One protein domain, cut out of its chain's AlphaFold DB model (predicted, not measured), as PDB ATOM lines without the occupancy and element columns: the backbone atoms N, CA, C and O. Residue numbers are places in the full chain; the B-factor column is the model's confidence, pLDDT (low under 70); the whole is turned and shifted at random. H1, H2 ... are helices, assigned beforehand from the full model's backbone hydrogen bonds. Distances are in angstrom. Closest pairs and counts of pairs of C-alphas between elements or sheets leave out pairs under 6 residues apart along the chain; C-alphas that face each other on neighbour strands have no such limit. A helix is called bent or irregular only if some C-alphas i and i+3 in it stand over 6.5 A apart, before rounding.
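AT A GLANCE: This is residues 2 to 86 of the 238 residues of an uncharacterized protein of Streptomyces sp. RB17 (UniProt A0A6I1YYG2). One long helix, H5, forms a straight side of an open loop, and the chain before it, with H1, H2, H3 and H4, swings away from it in a wide arc that leaves the middle empty. The arc starts at H1 near the last residues of H5, bows out through H2 and H3, and returns by H4 to the first residues of H5. The printed part has 85 residues, with five named helices in the order H1 to H5 and no named strand; the class is all helix. It is extended, with a radius of gyration of the C-alphas of 18.4 A, and its C-alphas span 53 by 33 by 21 A.

IN THESE COORDINATES: H5, residues 50 to 79, runs 42.6 A from C-alpha 50 at (14.533, 77.889, 8.216) to C-alpha 79 at (8.545, 93.211, 47.539). H3, residues 20 to 33, measures 20.0 A and is only just irregular, with C-alphas 25 and 28 6.8 A apart. H1 is residues 3 to 6, beginning at C-alpha 3, (2.727, 91.199, 50.529); H2 is residues 13 to 16, and H4 is residues 39 to 42.

HOW THE PARTS SIT: H5 touches no helix. H1 and H5 are close but not clearly touching; their closest C-alphas, those of Ala 3 and Val 79, are 6.8 A apart. H2, H3 and H4 are each apart from H5. In H3, 8 of 10 O i to N i+4 pairs are within hydrogen-bond range, and in H5 24 of 26; H1, H2 and H4 are too short for such a pair.

THE WHOLE: The C-alphas farthest apart, those of Arg 5 and Glu 45, are 54.6 A apart. Residues 12 to 39, 45 to 52 and 55 to 73 stand free. The printed part has no cut, and no link is long. Mean pLDDT of the printed part is 80.8; residues 2 to 7, 10 to 11, 13, 15 and 81 to 86 are under 70.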
ATOM      1  N   TYR A   2       3.342  87.383  52.512       61.84
ATOM      2  CA  TYR A   2       4.254  88.496  52.846       61.84
ATOM      3  C   TYR A   2       3.728  89.865  52.369       61.84
ATOM      4  O   TYR A   2       3.666  90.796  53.163       61.84
ATOM      5  N   ALA A   3       3.260  89.961  51.118       59.97
ATOM      6  CA  ALA A   3       2.727  91.199  50.529       59.97
ATOM      7  C   ALA A   3       1.490  91.759  51.263       59.97
ATOM      8  O   ALA A   3       1.345  92.963  51.414       59.97
ATOM      9  N   VAL A   4       0.624  90.888  51.795       66.75
ATOM     10  CA  VAL A   4      -0.548  91.302  52.596       66.75
ATOM     11  C   VAL A   4      -0.136  91.894  53.950       66.75
ATOM     12  O   VAL A   4      -0.842  92.733  54.492       66.75
ATOM     13  N   ARG A   5       1.007  91.468  54.506       66.94
ATOM     14  CA  ARG A   5       1.501  91.929  55.813       66.94
ATOM     15  C   ARG A   5       2.390  93.168  55.731       66.94
ATOM     16  O   ARG A   5       2.385  93.949  56.669       66.94
ATOM     17  N   ASN A   6       3.153  93.326  54.649       68.50
ATOM     18  CA  ASN A   6       4.142  94.403  54.501       68.50
ATOM     19  C   ASN A   6       3.707  95.498  53.511       68.50
ATOM     20  O   ASN A   6       4.419  96.481  53.340       68.50
ATOM     21  N   GLY A   7       2.541  95.341  52.877       63.50
ATOM     22  CA  GLY A   7       2.113  96.194  51.773       63.50
ATOM     23  C   GLY A   7       2.837  95.852  50.469       63.50
ATOM     24  O   GLY A   7       3.791  95.073  50.441       63.50
ATOM     25  N   VAL A   8       2.340  96.414  49.370       71.12
ATOM     26  CA  VAL A   8       3.022  96.407  48.071       71.12
ATOM     27  C   VAL A   8       3.505  97.816  47.780       71.12
ATOM     28  O   VAL A   8       2.785  98.785  48.027       71.12
ATOM     29  N   HIS A   9       4.718  97.940  47.255       71.38
ATOM     30  CA  HIS A   9       5.229  99.238  46.837       71.38
ATOM     31  C   HIS A   9       4.565  99.645  45.516       71.38
ATOM     32  O   HIS A   9       4.569  98.890  44.542       71.38
ATOM     33  N   ALA A  10       3.956 100.834  45.492       65.50
ATOM     34  CA  ALA A  10       3.419 101.407  44.266       65.50
ATOM     35  C   ALA A  10       4.584 101.860  43.383       65.50
ATOM     36  O   ALA A  10       5.466 102.580  43.842       65.50
ATOM     37  N   LEU A  11       4.579 101.437  42.122       66.75
ATOM     38  CA  LEU A  11       5.596 101.808  41.147       66.75
ATOM     39  C   LEU A  11       5.194 103.153  40.513       66.75
ATOM     40  O   LEU A  11       4.251 103.176  39.716       66.75
ATOM     41  N   PRO A  12       5.830 104.288  40.865       70.19
ATOM     42  CA  PRO A  12       5.452 105.577  40.300       70.19
ATOM     43  C   PRO A  12       5.765 105.590  38.800       70.19
ATOM     44  O   PRO A  12       6.893 105.311  38.398       70.19
ATOM     45  N   ALA A  13       4.788 105.961  37.967       65.75
ATOM     46  CA  ALA A  13       4.942 105.978  36.507       65.75
ATOM     47  C   ALA A  13       6.144 106.828  36.037       65.75
ATOM     48  O   ALA A  13       6.800 106.484  35.058       65.75
ATOM     49  N   GLY A  14       6.485 107.888  36.782       70.38
ATOM     50  CA  GLY A  14       7.655 108.731  36.514       70.38
ATOM     51  C   GLY A  14       9.007 108.031  36.709       70.38
ATOM     52  O   GLY A  14       9.976 108.421  36.061       70.38
ATOM     53  N   GLY A  15       9.076 106.972  37.526       69.50
ATOM     54  CA  GLY A  15      10.297 106.192  37.772       69.50
ATOM     55  C   GLY A  15      10.741 105.322  36.592       69.50
ATOM     56  O   GLY A  15      11.875 104.859  36.572       69.50
ATOM     57  N   PHE A  16       9.879 105.139  35.586       72.25
ATOM     58  CA  PHE A  16      10.199 104.417  34.350       72.25
ATOM     59  C   PHE A  16      10.555 105.342  33.186       72.25
ATOM     60  O   PHE A  16      10.732 104.877  32.060       72.25
ATOM     61  N   THR A  17      10.643 106.652  33.426       85.25
ATOM     62  CA  THR A  17      10.970 107.605  32.367       85.25
ATOM     63  C   THR A  17      12.429 107.407  31.949       85.25
ATOM     64  O   THR A  17      13.322 107.538  32.792       85.25
ATOM     65  N   PRO A  18      12.711 107.097  30.672       82.69
ATOM     66  CA  PRO A  18      14.082 106.936  30.218       82.69
ATOM     67  C   PRO A  18      14.829 108.267  30.335       82.69
ATOM     68  O   PRO A  18      14.344 109.313  29.904       82.69
ATOM     69  N   THR A  19      16.028 108.226  30.910       89.62
ATOM     70  CA  THR A  19      16.926 109.382  31.003       89.62
ATOM     71  C   THR A  19      18.119 109.186  30.077       89.62
ATOM     72  O   THR A  19      18.549 108.060  29.832       89.62
ATOM     73  N   TYR A  20      18.693 110.283  29.578       91.12
ATOM     74  CA  TYR A  20      19.881 110.214  28.724       91.12
ATOM     75  C   TYR A  20      21.073 109.566  29.447       91.12
ATOM     76  O   TYR A  20      21.740 108.694  28.898       91.12
ATOM     77  N   ALA A  21      21.296 109.932  30.712       89.19
ATOM     78  CA  ALA A  21      22.344 109.331  31.535       89.19
ATOM     79  C   ALA A  21      22.116 107.823  31.751       89.19
ATOM     80  O   ALA A  21      23.049 107.035  31.606       89.19
ATOM     81  N   GLY A  22      20.873 107.409  32.031       87.81
ATOM     82  CA  GLY A  22      20.515 105.996  32.158       87.81
ATOM     83  C   GLY A  22      20.720 105.224  30.855       87.81
ATOM     84  O   GLY A  22      21.265 104.125  30.875       87.81
ATOM     85  N   PHE A  23      20.368 105.819  29.715       89.44
ATOM     86  CA  PHE A  23      20.623 105.235  28.399       89.44
ATOM     87  C   PHE A  23      22.119 104.985  28.172       89.44
ATOM     88  O   PHE A  23      22.509 103.855  27.884       89.44
ATOM     89  N   VAL A  24      22.967 105.998  28.378       94.25
ATOM     90  CA  VAL A  24      24.427 105.870  28.213       94.25
ATOM     91  C   VAL A  24      25.013 104.804  29.148       94.25
ATOM     92  O   VAL A  24      25.881 104.042  28.729       94.25
ATOM     93  N   ALA A  25      24.519 104.701  30.387       88.69
ATOM     94  CA  ALA A  25      24.966 103.685  31.343       88.69
ATOM     95  C   ALA A  25      24.509 102.258  30.978       88.69
ATOM     96  O   ALA A  25      25.243 101.297  31.206       88.69
ATOM     97  N   LEU A  26      23.310 102.102  30.407       89.50
ATOM     98  CA  LEU A  26      22.733 100.796  30.072       89.50
ATOM     99  C   LEU A  26      23.251 100.227  28.749       89.50
ATOM    100  O   LEU A  26      23.341  99.009  28.617       89.50
ATOM    101  N   VAL A  27      23.604 101.070  27.775       92.94
ATOM    102  CA  VAL A  27      24.032 100.627  26.435       92.94
ATOM    103  C   VAL A  27      25.161  99.582  26.478       92.94
ATOM    104  O   VAL A  27      24.984  98.531  25.862       92.94
ATOM    105  N   PRO A  28      26.274  99.769  27.214       91.00
ATOM    106  CA  PRO A  28      27.342  98.767  27.276       91.00
ATOM    107  C   PRO A  28      26.884  97.439  27.892       91.00
ATOM    108  O   PRO A  28      27.259  96.372  27.411       91.00
ATOM    109  N   VAL A  29      26.040  97.499  28.926       89.19
ATOM    110  CA  VAL A  29      25.478  96.315  29.596       89.19
ATOM    111  C   VAL A  29      24.561  95.548  28.648       89.19
ATOM    112  O   VAL A  29      24.601  94.321  28.596       89.19
ATOM    113  N   LEU A  30      23.741  96.261  27.874       89.00
ATOM    114  CA  LEU A  30      22.887  95.656  26.860       89.00
ATOM    115  C   LEU A  30      23.734  95.018  25.760       89.00
ATOM    116  O   LEU A  30      23.544  93.841  25.489       89.00
ATOM    117  N   ILE A  31      24.708  95.734  25.190       89.88
ATOM    118  CA  ILE A  31      25.605  95.187  24.159       89.88
ATOM    119  C   ILE A  31      26.282  93.906  24.654       89.88
ATOM    120  O   ILE A  31      26.272  92.915  23.934       89.88
ATOM    121  N   PHE A  32      26.794  93.898  25.889       88.56
ATOM    122  CA  PHE A  32      27.373  92.703  26.502       88.56
ATOM    123  C   PHE A  32      26.370  91.540  26.601       88.56
ATOM    124  O   PHE A  32      26.718  90.414  26.259       88.56
ATOM    125  N   ASN A  33      25.117  91.799  26.992       86.56
ATOM    126  CA  ASN A  33      24.062  90.774  27.025       86.56
ATOM    127  C   ASN A  33      23.699  90.217  25.636       86.56
ATOM    128  O   ASN A  33      23.168  89.112  25.552       86.56
ATOM    129  N   TYR A  34      23.963  90.967  24.561       84.19
ATOM    130  CA  TYR A  34      23.717  90.533  23.182       84.19
ATOM    131  C   TYR A  34      24.941  89.887  22.508       84.19
ATOM    132  O   TYR A  34      24.858  89.493  21.344       84.19
ATOM    133  N   VAL A  35      26.062  89.723  23.217       84.88
ATOM    134  CA  VAL A  35      27.185  88.904  22.735       84.88
ATOM    135  C   VAL A  35      26.767  87.431  22.804       84.88
ATOM    136  O   VAL A  35      26.427  86.939  23.878       84.88
ATOM    137  N   GLY A  36      26.751  86.725  21.671       78.00
ATOM    138  CA  GLY A  36      26.306  85.328  21.580       78.00
ATOM    139  C   GLY A  36      25.087  85.101  20.680       78.00
ATOM    140  O   GLY A  36      24.729  83.954  20.404       78.00
ATOM    141  N   PHE A  37      24.456  86.158  20.161       76.38
ATOM    142  CA  PHE A  37      23.346  86.033  19.204       76.38
ATOM    143  C   PHE A  37      23.782  85.469  17.840       76.38
ATOM    144  O   PHE A  37      22.941  85.075  17.034       76.38
ATOM    145  N   GLU A  38      25.087  85.364  17.594       79.31
ATOM    146  CA  GLU A  38      25.677  84.714  16.430       79.31
ATOM    147  C   GLU A  38      25.609  83.173  16.472       79.31
ATOM    148  O   GLU A  38      25.581  82.538  15.420       79.31
ATOM    149  N   LEU A  39      25.509  82.553  17.653       78.25
ATOM    150  CA  LEU A  39      25.564  81.089  17.826       78.25
ATOM    151  C   LEU A  39      24.452  80.311  17.088       78.25
ATOM    152  O   LEU A  39      24.751  79.305  16.442       78.25
ATOM    153  N   PRO A  40      23.172  80.736  17.112       71.44
ATOM    154  CA  PRO A  40      22.095  80.008  16.440       71.44
ATOM    155  C   PRO A  40      22.168  80.113  14.912       71.44
ATOM    156  O   PRO A  40      21.595  79.277  14.216       71.44
ATOM    157  N   SER A  41      22.863  81.132  14.388       71.50
ATOM    158  CA  SER A  41      23.008  81.349  12.943       71.50
ATOM    159  C   SER A  41      23.821  80.236  12.277       71.50
ATOM    160  O   SER A  41      23.515  79.847  11.155       71.50
ATOM    161  N   SER A  42      24.764  79.635  13.010       75.00
ATOM    162  CA  SER A  42      25.555  78.483  12.562       75.00
ATOM    163  C   SER A  42      24.764  77.171  12.546       75.00
ATOM    164  O   SER A  42      25.076  76.281  11.766       75.00
ATOM    165  N   ALA A  43      23.719  77.050  13.370       73.31
ATOM    166  CA  ALA A  43      22.829  75.884  13.398       73.31
ATOM    167  C   ALA A  43      21.648  76.004  12.414       73.31
ATOM    168  O   ALA A  43      20.867  75.067  12.252       73.31
ATOM    169  N   ALA A  44      21.495  77.157  11.753       73.25
ATOM    170  CA  ALA A  44      20.403  77.409  10.818       73.25
ATOM    171  C   ALA A  44      20.495  76.545   9.548       73.25
ATOM    172  O   ALA A  44      19.463  76.219   8.961       73.25
ATOM    173  N   GLU A  45      21.706  76.147   9.147       78.69
ATOM    174  CA  GLU A  45      21.948  75.289   7.977       78.69
ATOM    175  C   GLU A  45      21.458  73.845   8.187       78.69
ATOM    176  O   GLU A  45      21.146  73.152   7.221       78.69
ATOM    177  N   GLU A  46      21.294  73.412   9.442       84.81
ATOM    178  CA  GLU A  46      20.748  72.095   9.799       84.81
ATOM    179  C   GLU A  46      19.220  72.109  10.011       84.81
ATOM    180  O   GLU A  46      18.594  71.071  10.254       84.81
ATOM    181  N   MET A  47      18.571  73.277   9.911       87.50
ATOM    182  CA  MET A  47      17.125  73.401  10.100       87.50
ATOM    183  C   MET A  47      16.350  72.956   8.854       87.50
ATOM    184  O   MET A  47      16.570  73.448   7.750       87.50
ATOM    185  N   ARG A  48      15.349  72.080   9.032       85.25
ATOM    186  CA  ARG A  48      14.494  71.588   7.931       85.25
ATOM    187  C   ARG A  48      13.684  72.687   7.238       85.25
ATOM    188  O   ARG A  48      13.483  72.606   6.030       85.25
ATOM    189  N   ASN A  49      13.181  73.678   7.979       87.50
ATOM    190  CA  ASN A  49      12.393  74.777   7.415       87.50
ATOM    191  C   ASN A  49      12.791  76.147   8.002       87.50
ATOM    192  O   ASN A  49      12.022  76.767   8.748       87.50
ATOM    193  N   PRO A  50      13.971  76.674   7.624       84.06
ATOM    194  CA  PRO A  50      14.533  77.889   8.216       84.06
ATOM    195  C   PRO A  50      13.607  79.108   8.084       84.06
ATOM    196  O   PRO A  50      13.500  79.914   9.007       84.06
ATOM    197  N   ARG A  51      12.864  79.216   6.966       86.88
ATOM    198  CA  ARG A  51      11.968  80.354   6.671       86.88
ATOM    199  C   ARG A  51      10.863  80.549   7.711       86.88
ATOM    200  O   ARG A  51      10.389  81.671   7.863       86.88
ATOM    201  N   ARG A  52      10.429  79.485   8.395       87.69
ATOM    202  CA  ARG A  52       9.366  79.555   9.412       87.69
ATOM    203  C   ARG A  52       9.880  79.305  10.822       87.69
ATOM    204  O   ARG A  52       9.390  79.932  11.760       87.69
ATOM    205  N   ASP A  53      10.851  78.413  10.970       89.00
ATOM    206  CA  ASP A  53      11.309  77.981  12.287       89.00
ATOM    207  C   ASP A  53      12.190  79.042  12.956       89.00
ATOM    208  O   ASP A  53      12.062  79.254  14.160       89.00
ATOM    209  N   ILE A  54      12.989  79.796  12.184       86.56
ATOM    210  CA  ILE A  54      13.823  80.882  12.723       86.56
ATOM    211  C   ILE A  54      12.958  82.012  13.319       86.56
ATOM    212  O   ILE A  54      13.129  82.307  14.504       86.56
ATOM    213  N   PRO A  55      11.982  82.610  12.596       87.50
ATOM    214  CA  PRO A  55      11.143  83.667  13.171       87.50
ATOM    215  C   PRO A  55      10.332  83.211  14.391       87.50
ATOM    216  O   PRO A  55      10.224  83.941  15.375       87.50
ATOM    217  N   LEU A  56       9.777  81.993  14.354       89.69
ATOM    218  CA  LEU A  56       9.013  81.443  15.477       89.69
ATOM    219  C   LEU A  56       9.898  81.159  16.693       89.69
ATOM    220  O   LEU A  56       9.455  81.367  17.823       89.69
ATOM    221  N   SER A  57      11.127  80.690  16.473       87.94
ATOM    222  CA  SER A  57      12.102  80.464  17.539       87.94
ATOM    223  C   SER A  57      12.462  81.775  18.235       87.94
ATOM    224  O   SER A  57      12.353  81.849  19.455       87.94
ATOM    225  N   ILE A  58      12.766  82.831  17.469       88.81
ATOM    226  CA  ILE A  58      13.068  84.173  17.999       88.81
ATOM    227  C   ILE A  58      11.897  84.722  18.822       88.81
ATOM    228  O   ILE A  58      12.094  85.250  19.913       88.81
ATOM    229  N   LEU A  59      10.663  84.585  18.331       92.19
ATOM    230  CA  LEU A  59       9.490  85.077  19.054       92.19
ATOM    231  C   LEU A  59       9.281  84.329  20.378       92.19
ATOM    232  O   LEU A  59       9.016  84.944  21.410       92.19
ATOM    233  N   ARG A  60       9.402  82.998  20.358       93.00
ATOM    234  CA  ARG A  60       9.237  82.161  21.553       93.00
ATOM    235  C   ARG A  60      10.348  82.397  22.566       93.00
ATOM    236  O   ARG A  60      10.050  82.497  23.752       93.00
ATOM    237  N   SER A  61      11.597  82.501  22.116       88.62
ATOM    238  CA  SER A  61      12.733  82.785  22.993       88.62
ATOM    239  C   SER A  61      12.640  84.192  23.577       88.62
ATOM    240  O   SER A  61      12.840  84.350  24.776       88.62
ATOM    241  N   GLY A  62      12.236  85.189  22.784       90.06
ATOM    242  CA  GLY A  62      11.985  86.550  23.259       90.06
ATOM    243  C   GLY A  62      10.878  86.612  24.311       90.06
ATOM    244  O   GLY A  62      11.052  87.233  25.357       90.06
ATOM    245  N   LEU A  63       9.760  85.915  24.087       94.88
ATOM    246  CA  LEU A  63       8.673  85.846  25.065       94.88
ATOM    247  C   LEU A  63       9.100  85.110  26.342       94.88
ATOM    248  O   LEU A  63       8.806  85.567  27.445       94.88
ATOM    249  N   ALA A  64       9.817  83.994  26.201       93.88
ATOM    250  CA  ALA A  64      10.360  83.262  27.337       93.88
ATOM    251  C   ALA A  64      11.322  84.142  28.145       93.88
ATOM    252  O   ALA A  64      11.186  84.217  29.363       93.88
ATOM    253  N   ALA A  65      12.229  84.862  27.480       89.88
ATOM    254  CA  ALA A  65      13.147  85.797  28.118       89.88
ATOM    255  C   ALA A  65      12.392  86.905  28.863       89.88
ATOM    256  O   ALA A  65      12.690  87.153  30.026       89.88
ATOM    257  N   LEU A  66      11.364  87.508  28.254       90.50
ATOM    258  CA  LEU A  66      10.539  88.531  28.905       90.50
ATOM    259  C   LEU A  66       9.906  88.014  30.203       90.50
ATOM    260  O   LEU A  66       9.926  88.709  31.214       90.50
ATOM    261  N   VAL A  67       9.363  86.796  30.192       94.06
ATOM    262  CA  VAL A  67       8.733  86.199  31.377       94.06
ATOM    263  C   VAL A  67       9.776  85.828  32.432       94.06
ATOM    264  O   VAL A  67       9.612  86.165  33.604       94.06
ATOM    265  N   LEU A  68      10.856  85.160  32.025       92.00
ATOM    266  CA  LEU A  68      11.903  84.657  32.920       92.00
ATOM    267  C   LEU A  68      12.746  85.773  33.539       92.00
ATOM    268  O   LEU A  68      13.183  85.619  34.672       92.00
ATOM    269  N   TYR A  69      12.962  86.882  32.831       85.94
ATOM    270  CA  TYR A  69      13.696  88.037  33.355       85.94
ATOM    271  C   TYR A  69      12.747  89.048  33.993       85.94
ATOM    272  O   TYR A  69      12.958  89.477  35.125       85.94
ATOM    273  N   GLY A  70      11.672  89.415  33.294       87.25
ATOM    274  CA  GLY A  70      10.726  90.425  33.759       87.25
ATOM    275  C   GLY A  70       9.945  89.982  34.992       87.25
ATOM    276  O   GLY A  70       9.769  90.777  35.910       87.25
ATOM    277  N   GLY A  71       9.527  88.714  35.063       90.12
ATOM    278  CA  GLY A  71       8.773  88.176  36.199       90.12
ATOM    279  C   GLY A  71       9.498  88.358  37.540       90.12
ATOM    280  O   GLY A  71       8.937  88.987  38.441       90.12
ATOM    281  N   PRO A  72      10.746  87.876  37.686       83.75
ATOM    282  CA  PRO A  72      11.545  88.095  38.890       83.75
ATOM    283  C   PRO A  72      11.825  89.569  39.183       83.75
ATOM    284  O   PRO A  72      11.710  89.973  40.338       83.75
ATOM    285  N   ILE A  73      12.139  90.385  38.168       83.62
ATOM    286  CA  ILE A  73      12.395  91.824  38.349       83.62
ATOM    287  C   ILE A  73      11.164  92.518  38.938       83.62
ATOM    288  O   ILE A  73      11.276  93.200  39.954       83.62
ATOM    289  N   LEU A  74       9.984  92.303  38.350       83.06
ATOM    290  CA  LEU A  74       8.726  92.859  38.851       83.06
ATOM    291  C   LEU A  74       8.405  92.334  40.253       83.06
ATOM    292  O   LEU A  74       7.996  93.104  41.118       83.06
ATOM    293  N   GLY A  75       8.629  91.041  40.499       82.00
ATOM    294  CA  GLY A  75       8.437  90.428  41.811       82.00
ATOM    295  C   GLY A  75       9.298  91.078  42.896       82.00
ATOM    296  O   GLY A  75       8.791  91.384  43.973       82.00
ATOM    297  N   ILE A  76      10.572  91.344  42.605       78.38
ATOM    298  CA  ILE A  76      11.480  92.039  43.526       78.38
ATOM    299  C   ILE A  76      11.020  93.482  43.737       78.38
ATOM    300  O   ILE A  76      10.947  93.918  44.880       78.38
ATOM    301  N   LEU A  77      10.644  94.196  42.675       77.19
ATOM    302  CA  LEU A  77      10.192  95.590  42.751       77.19
ATOM    303  C   LEU A  77       8.910  95.764  43.583       77.19
ATOM    304  O   LEU A  77       8.734  96.784  44.241       77.19
ATOM    305  N   PHE A  78       8.024  94.763  43.591       78.19
ATOM    306  CA  PHE A  78       6.837  94.767  44.452       78.19
ATOM    307  C   PHE A  78       7.148  94.489  45.927       78.19
ATOM    308  O   PHE A  78       6.395  94.927  46.799       78.19
ATOM    309  N   VAL A  79       8.211  93.728  46.202       76.62
ATOM    310  CA  VAL A  79       8.545  93.211  47.539       76.62
ATOM    311  C   VAL A  79       9.578  94.075  48.261       76.62
ATOM    312  O   VAL A  79       9.535  94.150  49.489       76.62
ATOM    313  N   LEU A  80      10.506  94.698  47.532       70.69
ATOM    314  CA  LEU A  80      11.654  95.410  48.084       70.69
ATOM    315  C   LEU A  80      11.618  96.904  47.717       70.69
ATOM    316  O   LEU A  80      11.490  97.229  46.537       70.69
ATOM    317  N   PRO A  81      11.784  97.815  48.695       66.19
ATOM    318  CA  PRO A  81      11.913  99.243  48.421       66.19
ATOM    319  C   PRO A  81      13.158  99.529  47.563       66.19
ATOM    320  O   PRO A  81      14.213  98.913  47.759       66.19
ATOM    321  N   SER A  82      13.029 100.462  46.612       63.84
ATOM    322  CA  SER A  82      14.033 100.792  45.586       63.84
ATOM    323  C   SER A  82      15.405 101.146  46.152       63.84
ATOM    324  O   SER A  82      16.428 100.874  45.526       63.84
ATOM    325  N   GLU A  83      15.443 101.683  47.368       63.62
ATOM    326  CA  GLU A  83      16.653 102.141  48.050       63.62
ATOM    327  C   GLU A  83      17.533 100.971  48.527       63.62
ATOM    328  O   GLU A  83      18.684 101.175  48.905       63.62
ATOM    329  N   ARG A  84      17.013  99.733  48.507       60.22
ATOM    330  CA  ARG A  84      17.748  98.514  48.892       60.22
ATOM    331  C   ARG A  84      18.204  97.665  47.703       60.22
ATOM    332  O   ARG A  84      18.749  96.580  47.905       60.22
ATOM    333  N   ILE A  85      17.996  98.134  46.474       66.56
ATOM    334  CA  ILE A  85      18.395  97.417  45.258       66.56
ATOM    335  C   ILE A  85      19.850  97.784  44.926       66.56
ATOM    336  O   ILE A  85      20.124  98.740  44.208       66.56
ATOM    337  N   GLY A  86      20.811  97.038  45.479       66.00
ATOM    338  CA  GLY A  86      22.234  97.180  45.138       66.00
ATOM    339  C   GLY A  86      22.590  96.460  43.830       66.00
ATOM    340  O   GLY A  86      22.169  95.323  43.635       66.00
TER     341      GLY A  86